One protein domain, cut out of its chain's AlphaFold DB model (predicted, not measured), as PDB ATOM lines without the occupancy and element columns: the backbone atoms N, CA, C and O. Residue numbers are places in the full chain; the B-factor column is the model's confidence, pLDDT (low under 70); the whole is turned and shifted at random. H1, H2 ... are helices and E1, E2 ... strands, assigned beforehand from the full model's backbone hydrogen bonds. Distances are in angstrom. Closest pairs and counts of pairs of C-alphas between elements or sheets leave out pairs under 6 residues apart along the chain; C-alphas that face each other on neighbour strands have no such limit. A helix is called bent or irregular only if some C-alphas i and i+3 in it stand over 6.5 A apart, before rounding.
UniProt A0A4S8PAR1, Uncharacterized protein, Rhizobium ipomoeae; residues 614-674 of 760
ATOM      1  N   VAL A 614     161.735 132.506 151.426       75.44
ATOM      2  CA  VAL A 614     160.436 131.915 151.777       75.44
ATOM      3  C   VAL A 614     160.600 130.545 152.453       75.44
ATOM      4  O   VAL A 614     161.498 129.782 152.068       75.44
ATOM      5  N   PRO A 615     159.752 130.213 153.440       71.88
ATOM      6  CA  PRO A 615     159.722 128.892 154.055       71.88
ATOM      7  C   PRO A 615     159.029 127.854 153.148       71.88
ATOM      8  O   PRO A 615     158.280 128.229 152.245       71.88
ATOM      9  N   PRO A 616     159.209 126.544 153.402       74.19
ATOM     10  CA  PRO A 616     158.581 125.485 152.603       74.19
ATOM     11  C   PRO A 616     157.043 125.523 152.583       74.19
ATOM     12  O   PRO A 616     156.436 125.174 151.578       74.19
ATOM     13  N   ASN A 617     156.410 125.976 153.668       78.56
ATOM     14  CA  ASN A 617     154.953 126.100 153.804       78.56
ATOM     15  C   ASN A 617     154.419 127.478 153.368       78.56
ATOM     16  O   ASN A 617     153.358 127.904 153.815       78.56
ATOM     17  N   PHE A 618     155.161 128.218 152.541       85.19
ATOM     18  CA  PHE A 618     154.790 129.578 152.151       85.19
ATOM     19  C   PHE A 618     153.406 129.671 151.491       85.19
ATOM     20  O   PHE A 618     152.687 130.622 151.779       85.19
ATOM     21  N   SER A 619     153.014 128.691 150.665       87.62
ATOM     22  CA  SER A 619     151.674 128.667 150.054       87.62
ATOM     23  C   SER A 619     150.575 128.615 151.124       87.62
ATOM     24  O   SER A 619     149.733 129.505 151.169       87.62
ATOM     25  N   ASP A 620     150.683 127.700 152.099       86.75
ATOM     26  CA  ASP A 620     149.728 127.589 153.213       86.75
ATOM     27  C   ASP A 620     149.631 128.881 154.042       86.75
ATOM     28  O   ASP A 620     148.549 129.293 154.473       86.75
ATOM     29  N   LEU A 621     150.780 129.528 154.283       87.94
ATOM     30  CA  LEU A 621     150.843 130.793 155.012       87.94
ATOM     31  C   LEU A 621     150.101 131.898 154.258       87.94
ATOM     32  O   LEU A 621     149.337 132.656 154.861       87.94
ATOM     33  N   VAL A 622     150.324 131.987 152.948       91.94
ATOM     34  CA  VAL A 622     149.658 132.963 152.088       91.94
ATOM     35  C   VAL A 622     148.167 132.667 152.007       91.94
ATOM     36  O   VAL A 622     147.380 133.583 152.211       91.94
ATOM     37  N   ASP A 623     147.754 131.418 151.811       91.00
ATOM     38  CA  ASP A 623     146.341 131.029 151.771       91.00
ATOM     39  C   ASP A 623     145.598 131.431 153.045       91.00
ATOM     40  O   ASP A 623     144.458 131.901 152.998       91.00
ATOM     41  N   ASN A 624     146.243 131.288 154.203       89.75
ATOM     42  CA  ASN A 624     145.695 131.770 155.464       89.75
ATOM     43  C   ASN A 624     145.586 133.304 155.492       89.75
ATOM     44  O   ASN A 624     144.557 133.838 155.905       89.75
ATOM     45  N   ALA A 625     146.600 134.022 155.012       91.75
ATOM     46  CA  ALA A 625     146.553 135.480 154.909       91.75
ATOM     47  C   ALA A 625     145.436 135.967 153.970       91.75
ATOM     48  O   ALA A 625     144.741 136.930 154.293       91.75
ATOM     49  N   LEU A 626     145.213 135.276 152.848       94.31
ATOM     50  CA  LEU A 626     144.126 135.558 151.908       94.31
ATOM     51  C   LEU A 626     142.750 135.316 152.547       94.31
ATOM     52  O   LEU A 626     141.848 136.136 152.377       94.31
ATOM     53  N   LYS A 627     142.596 134.242 153.334       92.94
ATOM     54  CA  LYS A 627     141.375 133.979 154.117       92.94
ATOM     55  C   LYS A 627     141.111 135.074 155.140       92.94
ATOM     56  O   LYS A 627     140.010 135.607 155.168       92.94
ATOM     57  N   LEU A 628     142.120 135.457 155.923       90.75
ATOM     58  CA  LEU A 628     141.999 136.528 156.916       90.75
ATOM     59  C   LEU A 628     141.657 137.877 156.274       90.75
ATOM     60  O   LEU A 628     140.873 138.642 156.832       90.75
ATOM     61  N   TYR A 629     142.218 138.169 155.098       93.88
ATOM     62  CA  TYR A 629     141.861 139.366 154.343       93.88
ATOM     63  C   TYR A 629     140.390 139.327 153.906       93.88
ATOM     64  O   TYR A 629     139.656 140.280 154.158       93.88
ATOM     65  N   ALA A 630     139.941 138.219 153.307       94.12
ATOM     66  CA  ALA A 630     138.559 138.055 152.862       94.12
ATOM     67  C   ALA A 630     137.552 138.059 154.028       94.12
ATOM     68  O   ALA A 630     136.487 138.650 153.909       94.12
ATOM     69  N   GLU A 631     137.888 137.480 155.183       92.94
ATOM     70  CA  GLU A 631     137.055 137.558 156.393       92.94
ATOM     71  C   GLU A 631     136.899 138.996 156.905       92.94
ATOM     72  O   GLU A 631     135.868 139.343 157.481       92.94
ATOM     73  N   LYS A 632     137.923 139.834 156.712       93.00
ATOM     74  CA  LYS A 632     137.941 141.215 157.199       93.00
ATOM     75  C   LYS A 632     137.288 142.202 156.228       93.00
ATOM     76  O   LYS A 632     136.599 143.105 156.689       93.00
ATOM     77  N   HIS A 633     137.518 142.035 154.925       94.31
ATOM     78  CA  HIS A 633     137.169 143.020 153.886       94.31
ATOM     79  C   HIS A 633     136.326 142.449 152.738       94.31
ATOM     80  O   HIS A 633     135.817 143.206 151.917       94.31
ATOM     81  N   GLY A 634     136.160 141.128 152.657       89.19
ATOM     82  CA  GLY A 634     135.531 140.458 151.515       89.19
ATOM     83  C   GLY A 634     134.070 140.849 151.290       89.19
ATOM     84  O   GLY A 634     133.658 140.999 150.142       89.19
ATOM     85  N   ASP A 635     133.309 141.098 152.361       91.25
ATOM     86  CA  ASP A 635     131.921 141.577 152.267       91.25
ATOM     87  C   ASP A 635     131.826 143.015 151.720       91.25
ATOM     88  O   ASP A 635     130.859 143.352 151.038       91.25
ATOM     89  N   GLU A 636     132.819 143.867 152.012       90.94
ATOM     90  CA  GLU A 636     132.864 145.266 151.559       90.94
ATOM     91  C   GLU A 636     133.362 145.376 150.111       90.94
ATOM     92  O   GLU A 636     132.815 146.153 149.325       90.94
ATOM     93  N   GLU A 637     134.363 144.571 149.746       88.81
ATOM     94  CA  GLU A 637     134.991 144.571 148.417       88.81
ATOM     95  C   GLU A 637     134.335 143.585 147.428       88.81
ATOM     96  O   GLU A 637     134.676 143.578 146.247       88.81
ATOM     97  N   PHE A 638     133.368 142.775 147.878       90.44
ATOM     98  CA  PHE A 638     132.751 141.674 147.120       90.44
ATOM     99  C   PHE A 638     133.770 140.631 146.621       90.44
ATOM    100  O   PHE A 638     133.697 140.179 145.476       90.44
ATOM    101  N   LEU A 639     134.719 140.246 147.480       91.06
ATOM    102  CA  LEU A 639     135.815 139.323 147.163       91.06
ATOM    103  C   LEU A 639     135.794 138.105 148.095       91.06
ATOM    104  O   LEU A 639     135.821 138.256 149.317       91.06
ATOM    105  N   ALA A 640     135.809 136.894 147.534       91.81
ATOM    106  CA  ALA A 640     136.061 135.677 148.303       91.81
ATOM    107  C   ALA A 640     137.567 135.376 148.370       91.81
ATOM    108  O   ALA A 640     138.334 135.773 147.494       91.81
ATOM    109  N   ALA A 641     138.009 134.620 149.381       90.44
ATOM    110  CA  ALA A 641     139.420 134.235 149.519       90.44
ATOM    111  C   ALA A 641     139.962 133.505 148.274       90.44
ATOM    112  O   ALA A 641     141.121 133.678 147.912       90.44
ATOM    113  N   GLU A 642     139.111 132.723 147.605       90.06
ATOM    114  CA  GLU A 642     139.430 131.991 146.374       90.06
ATOM    115  C   GLU A 642     139.580 132.887 145.135       90.06
ATOM    116  O   GLU A 642     140.160 132.450 144.141       90.06
ATOM    117  N   ASP A 643     139.103 134.132 145.177       91.00
ATOM    118  CA  ASP A 643     139.269 135.122 144.102       91.00
ATOM    119  C   ASP A 643     140.570 135.924 144.243       91.00
ATOM    120  O   ASP A 643     140.951 136.681 143.341       91.00
ATOM    121  N   LEU A 644     141.257 135.748 145.374       93.19
ATOM    122  CA  LEU A 644     142.479 136.446 145.728       93.19
ATOM    123  C   LEU A 644     143.706 135.567 145.515       93.19
ATOM    124  O   LEU A 644     143.669 134.343 145.590       93.19
ATOM    125  N   THR A 645     144.824 136.223 145.273       93.75
ATOM    126  CA  THR A 645     146.153 135.646 145.081       93.75
ATOM    127  C   THR A 645     147.178 136.727 145.430       93.75
ATOM    128  O   THR A 645     146.817 137.799 145.923       93.75
ATOM    129  N   ILE A 646     148.462 136.489 145.183       93.25
ATOM    130  CA  ILE A 646     149.508 137.476 145.444       93.25
ATOM    131  C   ILE A 646     150.335 137.761 144.196       93.25
ATOM    132  O   ILE A 646     150.532 136.905 143.335       93.25
ATOM    133  N   LYS A 647     150.890 138.971 144.130       90.00
ATOM    134  CA  LYS A 647     151.990 139.298 143.218       90.00
ATOM    135  C   LYS A 647     153.109 140.010 143.959       90.00
ATOM    136  O   LYS A 647     152.904 140.594 145.022       90.00
ATOM    137  N   GLN A 648     154.305 139.972 143.386       86.50
ATOM    138  CA  GLN A 648     155.459 140.673 143.937       86.50
ATOM    139  C   GLN A 648     155.219 142.191 143.935       86.50
ATOM    140  O   GLN A 648     154.757 142.764 142.943       86.50
ATOM    141  N   ALA A 649     155.527 142.844 145.054       86.12
ATOM    142  CA  ALA A 649     155.477 144.295 145.164       86.12
ATOM    143  C   ALA A 649     156.622 144.953 144.369       86.12
ATOM    144  O   ALA A 649     157.649 144.334 144.090       86.12
ATOM    145  N   GLN A 650     156.484 146.242 144.035       78.62
ATOM    146  CA  GLN A 650     157.501 146.977 143.260       78.62
ATOM    147  C   GLN A 650     158.863 147.087 143.966       78.62
ATOM    148  O   GLN A 650     159.880 147.281 143.309       78.62
ATOM    149  N   ASN A 651     158.893 146.952 145.294       72.44
ATOM    150  CA  ASN A 651     160.125 146.949 146.082       72.44
ATOM    151  C   ASN A 651     160.878 145.603 146.033       72.44
ATOM    152  O   ASN A 651     161.936 145.475 146.649       72.44
ATOM    153  N   GLY A 652     160.331 144.592 145.351       66.94
ATOM    154  CA  GLY A 652     160.925 143.269 145.167       66.94
ATOM    155  C   GLY A 652     160.862 142.357 146.396       66.94
ATOM    156  O   GLY A 652     160.791 141.141 146.231       66.94
ATOM    157  N   ARG A 653     160.827 142.899 147.618       70.12
ATOM    158  CA  ARG A 653     160.865 142.117 148.867       70.12
ATOM    159  C   ARG A 653     159.487 141.620 149.294       70.12
ATOM    160  O   ARG A 653     159.347 140.435 149.596       70.12
ATOM    161  N   ASP A 654     158.467 142.461 149.182       85.00
ATOM    162  CA  ASP A 654     157.137 142.165 149.717       85.00
ATOM    163  C   ASP A 654     156.208 141.572 148.653       85.00
ATOM    164  O   ASP A 654     156.536 141.506 147.457       85.00
ATOM    165  N   TRP A 655     155.035 141.133 149.095       91.12
ATOM    166  CA  TRP A 655     153.936 140.745 148.223       91.12
ATOM    167  C   TRP A 655     152.728 141.628 148.490       91.12
ATOM    168  O   TRP A 655     152.557 142.182 149.576       91.12
ATOM    169  N   ILE A 656     151.893 141.770 147.472       94.12
ATOM    170  CA  ILE A 656     150.597 142.422 147.587       94.12
ATOM    171  C   ILE A 656     149.507 141.448 147.171       94.12
ATOM    172  O   ILE A 656     149.670 140.710 146.194       94.12
ATOM    173  N   ILE A 657     148.407 141.465 147.914       95.00
ATOM    174  CA  ILE A 657     147.187 140.744 147.588       95.00
ATOM    175  C   ILE A 657     146.572 141.396 146.354       95.00
ATOM    176  O   ILE A 657     146.439 142.620 146.253       95.00
ATOM    177  N   VAL A 658     146.228 140.559 145.387       93.81
ATOM    178  CA  VAL A 658     145.567 140.954 144.150       93.81
ATOM    179  C   VAL A 658     144.410 140.015 143.866       93.81
ATOM    180  O   VAL A 658     144.381 138.886 144.347       93.81
ATOM    181  N   THR A 659     143.472 140.465 143.045       91.94
ATOM    182  CA  THR A 659     142.491 139.575 142.428       91.94
ATOM    183  C   THR A 659     143.177 138.654 141.417       91.94
ATOM    184  O   THR A 659     144.282 138.941 140.937       91.94
ATOM    185  N   LYS A 660     142.517 137.560 141.025       86.44
ATOM    186  CA  LYS A 660     142.975 136.674 139.937       86.44
ATOM    187  C   LYS A 660     143.320 137.422 138.637       86.44
ATOM    188  O   LYS A 660     144.301 137.068 137.980       86.44
ATOM    189  N   ASP A 661     142.627 138.529 138.359       84.62
ATOM    190  CA  ASP A 661     142.886 139.445 137.233       84.62
ATOM    191  C   ASP A 661     144.093 140.390 137.441       84.62
ATOM    192  O   ASP A 661     144.316 141.315 136.658       84.62
ATOM    193  N   GLN A 662     144.904 140.169 138.481       86.81
ATOM    194  CA  GLN A 662     146.114 140.926 138.830       86.81
ATOM    195  C   GLN A 662     145.874 142.368 139.314       86.81
ATOM    196  O   GLN A 662     146.822 143.171 139.368       86.81
ATOM    197  N   VAL A 663     144.646 142.711 139.713       90.50
ATOM    198  CA  VAL A 663     144.292 144.038 140.248       90.50
ATOM    199  C   VAL A 663     144.537 144.068 141.764       90.50
ATOM    200  O   VAL A 663     144.049 143.179 142.453       90.50
ATOM    201  N   PRO A 664     145.301 145.036 142.314       92.94
ATOM    202  CA  PRO A 664     145.448 145.192 143.765       92.94
ATOM    203  C   PRO A 664     144.109 145.413 144.468       92.94
ATOM    204  O   PRO A 664     143.275 146.155 143.954       92.94
ATOM    205  N   VAL A 665     143.947 144.796 145.638       94.12
ATOM    206  CA  VAL A 665     142.791 144.999 146.528       94.12
ATOM    207  C   VAL A 665     142.703 146.446 147.031       94.12
ATOM    208  O   VAL A 665     143.709 147.170 147.024       94.12
ATOM    209  N   GLU A 666     141.513 146.896 147.440       90.31
ATOM    210  CA  GLU A 666     141.289 148.310 147.775       90.31
ATOM    211  C   GLU A 666     142.023 148.716 149.061       90.31
ATOM    212  O   GLU A 666     142.670 149.773 149.108       90.31
ATOM    213  N   ASN A 667     142.009 147.861 150.088       90.38
ATOM    214  CA  ASN A 667     142.737 148.107 151.328       90.38
ATOM    215  C   ASN A 667     144.219 147.712 151.222       90.38
ATOM    216  O   ASN A 667     144.652 146.635 151.628       90.38
ATOM    217  N   GLN A 668     145.041 148.640 150.730       86.00
ATOM    218  CA  GLN A 668     146.478 148.406 150.532       86.00
ATOM    219  C   GLN A 668     147.278 148.145 151.822       86.00
ATOM    220  O   GLN A 668     148.360 147.566 151.738       86.00
ATOM    221  N   GLN A 669     146.796 148.573 152.997       86.12
ATOM    222  CA  GLN A 669     147.518 148.364 154.260       86.12
ATOM    223  C   GLN A 669     147.469 146.900 154.693       86.12
ATOM    224  O   GLN A 669     148.509 146.320 154.990       86.12
ATOM    225  N   ASP A 670     146.278 146.301 154.680       86.81
ATOM    226  CA  ASP A 670     146.099 144.876 154.977       86.81
ATOM    227  C   ASP A 670     146.407 143.990 153.756       86.81
ATOM    228  O   ASP A 670     146.693 142.804 153.897       86.81
ATOM    229  N   GLY A 671     146.379 144.574 152.555       87.75
ATOM    230  CA  GLY A 671     146.743 143.926 151.300       87.75
ATOM    231  C   GLY A 671     148.250 143.768 151.093       87.75
ATOM    232  O   GLY A 671     148.654 143.089 150.154       87.75
ATOM    233  N   SER A 672     149.103 144.372 151.926       90.81
ATOM    234  CA  SER A 672     150.555 144.179 151.864       90.81
ATOM    235  C   SER A 672     150.993 143.063 152.810       90.81
ATOM    236  O   SER A 672     150.768 143.117 154.015       90.81
ATOM    237  N   ILE A 673     151.649 142.047 152.253       90.12
ATOM    238  CA  ILE A 673     152.104 140.862 152.974       90.12
ATOM    239  C   ILE A 673     153.634 140.838 152.997       90.12
ATOM    240  O   ILE A 673     154.301 140.943 151.963       90.12
ATOM    241  N   THR A 674     154.189 140.613 154.186       86.38
ATOM    242  CA  THR A 674     155.608 140.316 154.406       86.38
ATOM    243  C   THR A 674     155.747 138.915 155.000       86.38
ATOM    244  O   THR A 674     154.807 138.386 155.590       86.38
TER     245      THR A 674
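AT A GLANCE: This is residues 614 to 674 of the 760 residues of an uncharacterized protein of Rhizobium ipomoeae (UniProt A0A4S8PAR1). One long, irregular helix, H1, packs over one face of a small two-stranded hairpin, E1 and E2, and residues 614 to 621, of which 618 to 621 belong to H1, stick out from the body. After E2 the rest of the printed part has no named element; it folds back, and residues 672 to 673 pair antiparallel with residues 655 to 656 of E2. The printed part has 61 residues, with H1, E1 and E2 in that order; the sheet, E1 - E2, is antiparallel. The class is mixed, helices and strands, with under half of the residues in named elements. The whole is compact, with a radius of gyration of the C-alphas of 10.8 A and spans of 30 by 23 by 20 A.

IN THESE COORDINATES: H1, residues 618 to 637, begins with C-alpha 618 at (154.790, 129.578, 152.151) and measures 25.1 A. It has a kink of 51 degrees near residue 631 and is irregular: C-alphas 632 and 635 are 7.8 A apart. E1, residues 644 to 648, measures 13.8 A. E2, residues 655 to 659, measures 12.9 A and ends with C-alpha 659 at (142.491, 139.575, 142.428).

HOW THE PARTS SIT: The closest C-alphas of H1 and E1 are those of Leu 626 and Leu 644, 6.5 A apart. Those of H1 and E2 are Leu 626 and Ile 657, 7.4 A apart. E1 and E2 form a hairpin, their directions 141 degrees apart; N 645 and O 658, at 2.9 A, are within hydrogen-bond range. In H1, 14 of 16 O i to N i+4 pairs are within range.

THE WHOLE: The C-alphas farthest apart, of Pro 616 and Glu 636, are 32.5 A apart. The printed part has no cut, and both links are short. The mean pLDDT of the printed part is 88.1; residue 652 is under 70.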